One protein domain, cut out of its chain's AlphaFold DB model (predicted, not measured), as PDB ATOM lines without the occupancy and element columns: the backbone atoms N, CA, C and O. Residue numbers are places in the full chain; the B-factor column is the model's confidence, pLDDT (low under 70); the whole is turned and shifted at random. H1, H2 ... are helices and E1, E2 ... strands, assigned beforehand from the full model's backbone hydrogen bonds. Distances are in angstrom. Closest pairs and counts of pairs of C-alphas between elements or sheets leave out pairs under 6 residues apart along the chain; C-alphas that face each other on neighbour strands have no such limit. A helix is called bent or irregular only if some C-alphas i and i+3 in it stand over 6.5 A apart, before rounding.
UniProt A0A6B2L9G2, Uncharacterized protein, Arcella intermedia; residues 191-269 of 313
ATOM      1  N   PHE A 191      35.191-135.826 134.561       94.62
ATOM      2  CA  PHE A 191      36.175-135.312 135.517       94.62
ATOM      3  C   PHE A 191      35.741-133.985 136.154       94.62
ATOM      4  O   PHE A 191      35.387-133.029 135.460       94.62
ATOM      5  N   TRP A 192      35.799-133.927 137.487       93.25
ATOM      6  CA  TRP A 192      35.376-132.785 138.307       93.25
ATOM      7  C   TRP A 192      36.514-132.098 139.065       93.25
ATOM      8  O   TRP A 192      36.260-131.109 139.758       93.25
ATOM      9  N   GLY A 193      37.764-132.528 138.874       92.31
ATOM     10  CA  GLY A 193      38.929-131.922 139.522       92.31
ATOM     11  C   GLY A 193      38.987-132.217 141.018       92.31
ATOM     12  O   GLY A 193      38.501-133.251 141.482       92.31
ATOM     13  N   GLU A 194      39.585-131.297 141.771       92.06
ATOM     14  CA  GLU A 194      39.626-131.365 143.233       92.06
ATOM     15  C   GLU A 194      38.216-131.263 143.816       92.06
ATOM     16  O   GLU A 194      37.483-130.311 143.500       92.06
ATOM     17  N   MET A 195      37.862-132.262 144.628       91.88
ATOM     18  CA  MET A 195      36.606-132.338 145.369       91.88
ATOM     19  C   MET A 195      36.700-133.422 146.453       91.88
ATOM     20  O   MET A 195      37.214-134.522 146.200       91.88
ATOM     21  N   ASP A 196      36.173-133.151 147.645       92.06
ATOM     22  CA  ASP A 196      36.095-134.157 148.710       92.06
ATOM     23  C   ASP A 196      34.819-135.028 148.642       92.06
ATOM     24  O   ASP A 196      33.982-134.923 147.732       92.06
ATOM     25  N   SER A 197      34.710-136.005 149.547       93.75
ATOM     26  CA  SER A 197      33.561-136.923 149.600       93.75
ATOM     27  C   SER A 197      32.255-136.214 149.941       93.75
ATOM     28  O   SER A 197      31.206-136.595 149.417       93.75
ATOM     29  N   ASP A 198      32.312-135.175 150.769       93.44
ATOM     30  CA  ASP A 198      31.132-134.475 151.260       93.44
ATOM     31  C   ASP A 198      30.615-133.519 150.184       93.44
ATOM     32  O   ASP A 198      29.431-133.538 149.849       93.44
ATOM     33  N   GLU A 199      31.512-132.764 149.545       92.06
ATOM     34  CA  GLU A 199      31.216-131.913 148.392       92.06
ATOM     35  C   GLU A 199      30.607-132.718 147.241       92.06
ATOM     36  O   GLU A 199      29.566-132.340 146.696       92.06
ATOM     37  N   SER A 200      31.216-133.856 146.890       92.81
ATOM     38  CA  SER A 200      30.693-134.717 145.821       92.81
ATOM     39  C   SER A 200      29.345-135.332 146.178       92.81
ATOM     40  O   SER A 200      28.447-135.374 145.332       92.81
ATOM     41  N   SER A 201      29.161-135.744 147.434       93.38
ATOM     42  CA  SER A 201      27.885-136.259 147.924       93.38
ATOM     43  C   SER A 201      26.779-135.209 147.866       93.38
ATOM     44  O   SER A 201      25.684-135.475 147.368       93.38
ATOM     45  N   ASN A 202      27.068-133.999 148.338       91.44
ATOM     46  CA  ASN A 202      26.130-132.883 148.326       91.44
ATOM     47  C   ASN A 202      25.772-132.475 146.895       91.44
ATOM     48  O   ASN A 202      24.597-132.247 146.597       91.44
ATOM     49  N   TYR A 203      26.752-132.456 145.988       89.94
ATOM     50  CA  TYR A 203      26.525-132.146 144.579       89.94
ATOM     51  C   TYR A 203      25.578-133.149 143.908       89.94
ATOM     52  O   TYR A 203      24.595-132.756 143.276       89.94
ATOM     53  N   LEU A 204      25.849-134.447 144.076       90.44
ATOM     54  CA  LEU A 204      25.048-135.519 143.485       90.44
ATOM     55  C   LEU A 204      23.624-135.562 144.072       90.44
ATOM     56  O   LEU A 204      22.667-135.727 143.317       90.44
ATOM     57  N   LYS A 205      23.450-135.323 145.382       87.38
ATOM     58  CA  LYS A 205      22.116-135.215 146.014       87.38
ATOM     59  C   LYS A 205      21.337-133.988 145.533       87.38
ATOM     60  O   LYS A 205      20.159-134.087 145.198       87.38
ATOM     61  N   GLY A 206      21.987-132.823 145.484       76.06
ATOM     62  CA  GLY A 206      21.328-131.528 145.280       76.06
ATOM     63  C   GLY A 206      20.779-131.282 143.871       76.06
ATOM     64  O   GLY A 206      19.965-130.382 143.680       76.06
ATOM     65  N   LYS A 207      21.196-132.062 142.865       68.44
ATOM     66  CA  LYS A 207      20.828-131.837 141.455       68.44
ATOM     67  C   LYS A 207      19.712-132.741 140.924       68.44
ATOM     68  O   LYS A 207      19.499-132.759 139.715       68.44
ATOM     69  N   LYS A 208      18.992-133.468 141.793       66.81
ATOM     70  CA  LYS A 208      17.995-134.489 141.389       66.81
ATOM     71  C   LYS A 208      18.577-135.493 140.380       66.81
ATOM     72  O   LYS A 208      17.889-135.948 139.467       66.81
ATOM     73  N   ALA A 209      19.870-135.778 140.505       72.75
ATOM     74  CA  ALA A 209      20.556-136.707 139.631       72.75
ATOM     75  C   ALA A 209      20.010-138.127 139.854       72.75
ATOM     76  O   ALA A 209      19.642-138.501 140.971       72.75
ATOM     77  N   LYS A 210      19.901-138.897 138.771       86.56
ATOM     78  CA  LYS A 210      19.326-140.247 138.798       86.56
ATOM     79  C   LYS A 210      20.360-141.262 139.282       86.56
ATOM     80  O   LYS A 210      21.566-140.997 139.239       86.56
ATOM     81  N   ALA A 211      19.881-142.431 139.709       90.31
ATOM     82  CA  ALA A 211      20.744-143.587 139.927       90.31
ATOM     83  C   ALA A 211      21.657-143.800 138.707       90.31
ATOM     84  O   ALA A 211      21.242-143.574 137.577       90.31
ATOM     85  N   GLY A 212      22.919-144.130 138.960       91.06
ATOM     86  CA  GLY A 212      23.942-144.259 137.927       91.06
ATOM     87  C   GLY A 212      24.606-142.963 137.478       91.06
ATOM     88  O   GLY A 212      25.562-143.021 136.705       91.06
ATOM     89  N   THR A 213      24.193-141.797 137.986       94.62
ATOM     90  CA  THR A 213      24.965-140.562 137.772       94.62
ATOM     91  C   THR A 213      26.297-140.641 138.516       94.62
ATOM     92  O   THR A 213      26.302-140.951 139.713       94.62
ATOM     93  N   TYR A 214      27.412-140.330 137.846       95.62
ATOM     94  CA  TYR A 214      28.756-140.448 138.425       95.62
ATOM     95  C   TYR A 214      29.697-139.297 138.075       95.62
ATOM     96  O   TYR A 214      29.630-138.718 137.003       95.62
ATOM     97  N   LEU A 215      30.644-138.999 138.954       96.00
ATOM     98  CA  LEU A 215      31.751-138.089 138.677       96.00
ATOM     99  C   LEU A 215      33.063-138.679 139.178       96.00
ATOM    100  O   LEU A 215      33.088-139.431 140.153       96.00
ATOM    101  N   VAL A 216      34.160-138.307 138.531       97.00
ATOM    102  CA  VAL A 216      35.517-138.590 138.988       97.00
ATOM    103  C   VAL A 216      36.084-137.340 139.628       97.00
ATOM    104  O   VAL A 216      36.074-136.261 139.033       97.00
ATOM    105  N   ARG A 217      36.609-137.494 140.838       95.44
ATOM    106  CA  ARG A 217      37.233-136.421 141.613       95.44
ATOM    107  C   ARG A 217      38.618-136.816 142.084       95.44
ATOM    108  O   ARG A 217      38.892-137.999 142.257       95.44
ATOM    109  N   PHE A 218      39.451-135.822 142.351       94.88
ATOM    110  CA  PHE A 218      40.719-135.995 143.045       94.88
ATOM    111  C   PHE A 218      40.577-135.541 144.502       94.88
ATOM    112  O   PHE A 218      40.188-134.404 144.772       94.88
ATOM    113  N   SER A 219      40.865-136.440 145.441       91.31
ATOM    114  CA  SER A 219      40.871-136.146 146.874       91.31
ATOM    115  C   SER A 219      42.221-135.562 147.269       91.31
ATOM    116  O   SER A 219      43.219-136.275 147.254       91.31
ATOM    117  N   THR A 220      42.260-134.298 147.681       82.69
ATOM    118  CA  THR A 220      43.488-133.661 148.193       82.69
ATOM    119  C   THR A 220      43.878-134.163 149.584       82.69
ATOM    120  O   THR A 220      45.040-134.082 149.952       82.69
ATOM    121  N   ARG A 221      42.939-134.742 150.350       83.44
ATOM    122  CA  ARG A 221      43.238-135.359 151.656       83.44
ATOM    123  C   ARG A 221      43.939-136.712 151.530       83.44
ATOM    124  O   ARG A 221      44.715-137.075 152.399       83.44
ATOM    125  N   GLN A 222      43.621-137.470 150.480       84.75
ATOM    126  CA  GLN A 222      44.145-138.828 150.260       84.75
ATOM    127  C   GLN A 222      45.105-138.911 149.064       84.75
ATOM    128  O   GLN A 222      45.634-139.977 148.777       84.75
ATOM    129  N   TYR A 223      45.291-137.803 148.344       85.12
ATOM    130  CA  TYR A 223      46.054-137.711 147.097       85.12
ATOM    131  C   TYR A 223      45.722-138.808 146.076       85.12
ATOM    132  O   TYR A 223      46.605-139.381 145.441       85.12
ATOM    133  N   GLN A 224      44.428-139.091 145.904       90.62
ATOM    134  CA  GLN A 224      43.948-140.185 145.064       90.62
ATOM    135  C   GLN A 224      42.649-139.830 144.332       90.62
ATOM    136  O   GLN A 224      41.824-139.050 144.820       90.62
ATOM    137  N   TYR A 225      42.459-140.428 143.154       95.56
ATOM    138  CA  TYR A 225      41.232-140.317 142.372       95.56
ATOM    139  C   TYR A 225      40.126-141.242 142.894       95.56
ATOM    140  O   TYR A 225      40.379-142.380 143.287       95.56
ATOM    141  N   PHE A 226      38.884-140.767 142.839       97.56
ATOM    142  CA  PHE A 226      37.692-141.506 143.248       97.56
ATOM    143  C   PHE A 226      36.586-141.381 142.210       97.56
ATOM    144  O   PHE A 226      36.312-140.281 141.731       97.56
ATOM    145  N   ILE A 227      35.880-142.481 141.960       97.69
ATOM    146  CA  ILE A 227      34.575-142.475 141.293       97.69
ATOM    147  C   ILE A 227      33.517-142.294 142.379       97.69
ATOM    148  O   ILE A 227      33.409-143.110 143.292       97.69
ATOM    149  N   SER A 228      32.750-141.212 142.305       96.69
ATOM    150  CA  SER A 228      31.614-140.950 143.192       96.69
ATOM    151  C   SER A 228      30.328-141.066 142.399       96.69
ATOM    152  O   SER A 228      30.195-140.400 141.376       96.69
ATOM    153  N   TYR A 229      29.392-141.899 142.842       95.50
ATOM    154  CA  TYR A 229      28.188-142.175 142.064       95.50
ATOM    155  C   TYR A 229      26.970-142.489 142.920       95.50
ATOM    156  O   TYR A 229      27.081-142.920 144.069       95.50
ATOM    157  N   ILE A 230      25.800-142.274 142.325       93.75
ATOM    158  CA  ILE A 230      24.505-142.554 142.938       93.75
ATOM    159  C   ILE A 230      24.162-144.025 142.714       93.75
ATOM    160  O   ILE A 230      23.975-144.465 141.582       93.75
ATOM    161  N   PHE A 231      24.048-144.780 143.798       90.69
ATOM    162  CA  PHE A 231      23.659-146.180 143.804       90.69
ATOM    163  C   PHE A 231      22.259-146.320 144.403       90.69
ATOM    164  O   PHE A 231      21.964-145.735 145.442       90.69
ATOM    165  N   SER A 232      21.391-147.093 143.754       86.00
ATOM    166  CA  SER A 232      20.020-147.315 144.216       86.00
ATOM    167  C   SER A 232      19.739-148.804 144.326       86.00
ATOM    168  O   SER A 232      19.858-149.526 143.338       86.00
ATOM    169  N   VAL A 233      19.339-149.257 145.515       80.81
ATOM    170  CA  VAL A 233      18.876-150.631 145.772       80.81
ATOM    171  C   VAL A 233      17.630-150.571 146.637       80.81
ATOM    172  O   VAL A 233      17.615-149.879 147.652       80.81
ATOM    173  N   ASN A 234      16.582-151.300 146.242       79.00
ATOM    174  CA  ASN A 234      15.325-151.414 146.990       79.00
ATOM    175  C   ASN A 234      14.765-150.052 147.439       79.00
ATOM    176  O   ASN A 234      14.408-149.885 148.599       79.00
ATOM    177  N   THR A 235      14.727-149.064 146.535       73.00
ATOM    178  CA  THR A 235      14.283-147.665 146.762       73.00
ATOM    179  C   THR A 235      15.177-146.793 147.654       73.00
ATOM    180  O   THR A 235      14.969-145.581 147.719       73.00
ATOM    181  N   LYS A 236      16.222-147.350 148.279       81.31
ATOM    182  CA  LYS A 236      17.209-146.576 149.036       81.31
ATOM    183  C   LYS A 236      18.280-146.033 148.091       81.31
ATOM    184  O   LYS A 236      18.953-146.799 147.403       81.31
ATOM    185  N   VAL A 237      18.439-144.711 148.083       85.06
ATOM    186  CA  VAL A 237      19.479-144.014 147.318       85.06
ATOM    187  C   VAL A 237      20.662-143.719 148.232       85.06
ATOM    188  O   VAL A 237      20.525-143.035 149.246       85.06
ATOM    189  N   GLU A 238      21.832-144.213 147.853       90.62
ATOM    190  CA  GLU A 238      23.096-143.989 148.547       90.62
ATOM    191  C   GLU A 238      24.144-143.458 147.572       90.62
ATOM    192  O   GLU A 238      24.053-143.652 146.360       90.62
ATOM    193  N   ILE A 239      25.161-142.783 148.101       93.06
ATOM    194  CA  ILE A 239      26.312-142.352 147.310       93.06
ATOM    195  C   ILE A 239      27.489-143.225 147.687       93.06
ATOM    196  O   ILE A 239      27.823-143.361 148.862       93.06
ATOM    197  N   LYS A 240      28.104-143.827 146.673       95.06
ATOM    198  CA  LYS A 240      29.295-144.653 146.825       95.06
ATOM    199  C   LYS A 240      30.510-143.898 146.315       95.06
ATOM    200  O   LYS A 240      30.430-143.189 145.312       95.06
ATOM    201  N   HIS A 241      31.634-144.090 146.997       96.56
ATOM    202  CA  HIS A 241      32.934-143.556 146.612       96.56
ATOM    203  C   HIS A 241      33.904-144.722 146.448       96.56
ATOM    204  O   HIS A 241      34.191-145.427 147.413       96.56
ATOM    205  N   VAL A 242      34.390-144.933 145.230       96.94
ATOM    206  CA  VAL A 242      35.293-146.037 144.897       96.94
ATOM    207  C   VAL A 242      36.665-145.464 144.550       96.94
ATOM    208  O   VAL A 242      36.737-144.628 143.644       96.94
ATOM    209  N   PRO A 243      37.739-145.859 145.260       97.06
ATOM    210  CA  PRO A 243      39.094-145.447 144.916       97.06
ATOM    211  C   PRO A 243      39.487-145.999 143.545       97.06
ATOM    212  O   PRO A 243      39.196-147.149 143.221       97.06
ATOM    213  N   ILE A 244      40.177-145.184 142.754       96.38
ATOM    214  CA  ILE A 244      40.717-145.584 141.455       96.38
ATOM    215  C   ILE A 244      42.161-146.034 141.647       96.38
ATOM    216  O   ILE A 244      42.955-145.340 142.287       96.38
ATOM    217  N   THR A 245      42.504-147.182 141.066       93.62
ATOM    218  CA  THR A 245      43.891-147.654 140.988       93.62
ATOM    219  C   THR A 245      44.502-147.197 139.672       93.62
ATOM    220  O   THR A 245      43.977-147.554 138.622       93.62
ATOM    221  N   ILE A 246      45.602-146.445 139.721       89.25
ATOM    222  CA  ILE A 246      46.362-146.052 138.526       89.25
ATOM    223  C   ILE A 246      47.686-146.814 138.514       89.25
ATOM    224  O   ILE A 246      48.464-146.702 139.460       89.25
ATOM    225  N   LYS A 247      47.934-147.596 137.462       89.19
ATOM    226  CA  LYS A 247      49.174-148.357 137.257       89.19
ATOM    227  C   LYS A 247      50.122-147.621 136.324       89.19
ATOM    228  O   LYS A 247      51.301-147.495 136.641       89.19
ATOM    229  N   ASN A 248      49.610-147.130 135.199       86.50
ATOM    230  CA  ASN A 248      50.357-146.296 134.272       86.50
ATOM    231  C   ASN A 248      49.706-144.917 134.163       86.50
ATOM    232  O   ASN A 248      48.615-144.749 133.623       86.50
ATOM    233  N   ARG A 249      50.425-143.902 134.641       81.38
ATOM    234  CA  ARG A 249      49.947-142.523 134.631       81.38
ATOM    235  C   ARG A 249      49.799-141.937 133.230       81.38
ATOM    236  O   ARG A 249      48.941-141.086 133.030       81.38
ATOM    237  N   GLU A 250      50.589-142.382 132.261       81.38
ATOM    238  CA  GLU A 250      50.454-141.918 130.874       81.38
ATOM    239  C   GLU A 250      49.123-142.350 130.249       81.38
ATOM    240  O   GLU A 250      48.636-141.700 129.328       81.38
ATOM    241  N   LEU A 251      48.526-143.418 130.786       87.19
ATOM    242  CA  LEU A 251      47.249-143.986 130.364       87.19
ATOM    243  C   LEU A 251      46.135-143.695 131.379       87.19
ATOM    244  O   LEU A 251      45.180-144.462 131.493       87.19
ATOM    245  N   ILE A 252      46.259-142.624 132.180       89.12
ATOM    246  CA  ILE A 252      45.336-142.386 133.302       89.12
ATOM    247  C   ILE A 252      43.879-142.305 132.843       89.12
ATOM    248  O   ILE A 252      42.982-142.765 133.543       89.12
ATOM    249  N   VAL A 253      43.632-141.702 131.677       91.81
ATOM    250  CA  VAL A 253      42.280-141.468 131.168       91.81
ATOM    251  C   VAL A 253      41.669-142.797 130.758       91.81
ATOM    252  O   VAL A 253      40.537-143.086 131.136       91.81
ATOM    253  N   GLU A 254      42.437-143.627 130.062       92.81
ATOM    254  CA  GLU A 254      42.067-144.971 129.640       92.81
ATOM    255  C   GLU A 254      41.853-145.899 130.845       92.81
ATOM    256  O   GLU A 254      40.872-146.640 130.898       92.81
ATOM    257  N   GLU A 255      42.727-145.837 131.853       94.81
ATOM    258  CA  GLU A 255      42.605-146.644 133.071       94.81
ATOM    259  C   GLU A 255      41.406-146.239 133.937       94.81
ATOM    260  O   GLU A 255      40.727-147.112 134.488       94.81
ATOM    261  N   ILE A 256      41.121-144.937 134.050       95.62
ATOM    262  CA  ILE A 256      39.917-144.434 134.723       95.62
ATOM    263  C   ILE A 256      38.673-144.878 133.954       95.62
ATOM    264  O   ILE A 256      37.745-145.417 134.554       95.62
ATOM    265  N   GLN A 257      38.665-144.695 132.633       95.25
ATOM    266  CA  GLN A 257      37.544-145.062 131.771       95.25
ATOM    267  C   GLN A 257      37.215-146.557 131.886       95.25
ATOM    268  O   GLN A 257      36.062-146.919 132.117       95.25
ATOM    269  N   LYS A 258      38.233-147.425 131.869       95.69
ATOM    270  CA  LYS A 258      38.068-148.870 132.077       95.69
ATOM    271  C   LYS A 258      37.466-149.211 133.445       95.69
ATOM    272  O   LYS A 258      36.666-150.137 133.559       95.69
ATOM    273  N   GLN A 259      37.849-148.490 134.500       96.94
ATOM    274  CA  GLN A 259      37.294-148.698 135.844       96.94
ATOM    275  C   GLN A 259      35.854-148.191 135.967       96.94
ATOM    276  O   GLN A 259      35.055-148.828 136.647       96.94
ATOM    277  N   ILE A 260      35.501-147.102 135.277       96.00
ATOM    278  CA  ILE A 260      34.111-146.639 135.152       96.00
ATOM    279  C   ILE A 260      33.264-147.723 134.470       96.00
ATOM    280  O   ILE A 260      32.231-148.112 135.002       96.00
ATOM    281  N   GLU A 261      33.723-148.258 133.338       94.25
ATOM    282  CA  GLU A 261      33.016-149.302 132.576       94.25
ATOM    283  C   GLU A 261      32.883-150.625 133.345       94.25
ATOM    284  O   GLU A 261      31.905-151.353 133.178       94.25
ATOM    285  N   GLY A 262      33.839-150.926 134.227       93.31
ATOM    286  CA  GLY A 262      33.785-152.091 135.109       93.31
ATOM    287  C   GLY A 262      32.750-151.986 136.237       93.31
ATOM    288  O   GLY A 262      32.372-153.010 136.816       93.31
ATOM    289  N   LEU A 263      32.271-150.781 136.566       93.06
ATOM    290  CA  LEU A 263      31.271-150.570 137.611       93.06
ATOM    291  C   LEU A 263      29.852-150.689 137.044       93.06
ATOM    292  O   LEU A 263      29.382-149.866 136.260       93.06
ATOM    293  N   LYS A 264      29.121-151.708 137.506       87.19
ATOM    294  CA  LYS A 264      27.722-151.914 137.115       87.19
ATOM    295  C   LYS A 264      26.824-150.785 137.623       87.19
ATOM    296  O   LYS A 264      26.886-150.408 138.793       87.19
ATOM    297  N   GLY A 265      25.921-150.335 136.754       83.88
ATOM    298  CA  GLY A 265      24.886-149.362 137.090       83.88
ATOM    299  C   GLY A 265      25.326-147.905 136.982       83.88
ATOM    300  O   GLY A 265      24.573-147.049 137.423       83.88
ATOM    301  N   LEU A 266      26.505-147.613 136.421       91.31
ATOM    302  CA  LEU A 266      26.858-146.260 135.994       91.31
ATOM    303  C   LEU A 266      26.231-145.968 134.631       91.31
ATOM    304  O   LEU A 266      26.315-146.785 133.718       91.31
ATOM    305  N   GLU A 267      25.618-144.797 134.493       88.44
ATOM    306  CA  GLU A 267      24.889-144.409 133.283       88.44
ATOM    307  C   GLU A 267      25.527-143.197 132.614       88.44
ATOM    308  O   GLU A 267      25.858-143.226 131.430       88.44
ATOM    309  N   SER A 268      25.701-142.105 133.359       90.75
ATOM    310  CA  SER A 268      26.152-140.846 132.771       90.75
ATOM    311  C   SER A 268      26.843-139.924 133.774       90.75
ATOM    312  O   SER A 268      26.561-139.970 134.975       90.75
ATOM    313  N   PRO A 269      27.747-139.056 133.298       90.69
ATOM    314  CA  PRO A 269      28.262-137.973 134.112       90.69
ATOM    315  C   PRO A 269      27.199-136.881 134.334       90.69
ATOM    316  O   PRO A 269      26.287-136.746 133.512       90.69
TER     317      PRO A 269
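What this domain is: This is residues 191 to 269 of the 313 residues of an uncharacterized protein of Arcella intermedia (UniProt A0A6B2L9G2). A strongly twisted sheet of four strands lies between two helices, H1 over one face and H2 over the other, so that the sheet is the core. The hairpin of E3 and E4 reaches toward one end of the long axis and the beginning of H2 toward the other; H2 is the more loosely set of the two helices, with residues 253 to 260 near the sheet. The 79 printed residues hold two named helices and four named strands, in the order E1, H1, E2, E3, E4, H2, and the class is mixed, helices and strands. The sheet is mixed, in the order E1, E2, E3, E4, with E1 and E2 parallel and the other neighbours antiparallel. The whole is compact, with a radius of gyration of the C-alphas of 12.4 A, and elongated, spanning 39 by 25 by 16 A.

Where its parts are: In the sheet, E3 is residues 224 to 233, 27.2 A from first to last C-alpha, and E4 is residues 236 to 243, 22.3 A. E2 is residues 214 to 219, 15.4 A, and E1 is residues 191 to 194, 9.3 A, beginning at C-alpha 191 at (36.175, -135.312, 135.517). H1 is residues 197 to 206, 14.1 A. H2 is residues 249 to 262, 18.8 A, ending at C-alpha 262 at (33.785, -152.091, 135.109); it is irregular, with C-alphas 250 and 253 8.2 A apart.

How they stand to each other: E2, E3 and E4 form a meander, each strand the antiparallel neighbour of the one before, with hairpins E2 and E3, and E3 and E4. N 217 and O 226 are 2.9 A apart, and N 229 and O 240 are 3.0 A apart, both within hydrogen-bond range. Edge strand E1 is parallel to E2 at 27 degrees, with N 192 and O 216 2.8 A apart, within hydrogen-bond range. E1, H1 and E2 form a strand-helix-strand unit, two parallel neighbour strands with a helix between, and its crossover is right-handed. H1 is on the sheet; its closest C-alphas to E4 are those of Ser 201 and Ile 239, 6.3 A apart. H2 is on the opposite face, at a height over the sheet of 10.2 A, over E3, and runs along the strands, at 9 degrees to E3 on the local plane. The closest C-alphas of E3 and H2, those of Ile 227 and Ile 260, are 7.4 A apart. H1 and H2 are apart. In H1 every O i to N i+4 pair is within hydrogen-bond range; in H2, 8 of 10 are.

The domain as a whole: The C-alphas of Thr 235 and Glu 250, the two farthest apart, are 39.9 A apart. The printed part has no cut and no long link. Its mean pLDDT is 90.0, and residues 207 to 208 are under 70.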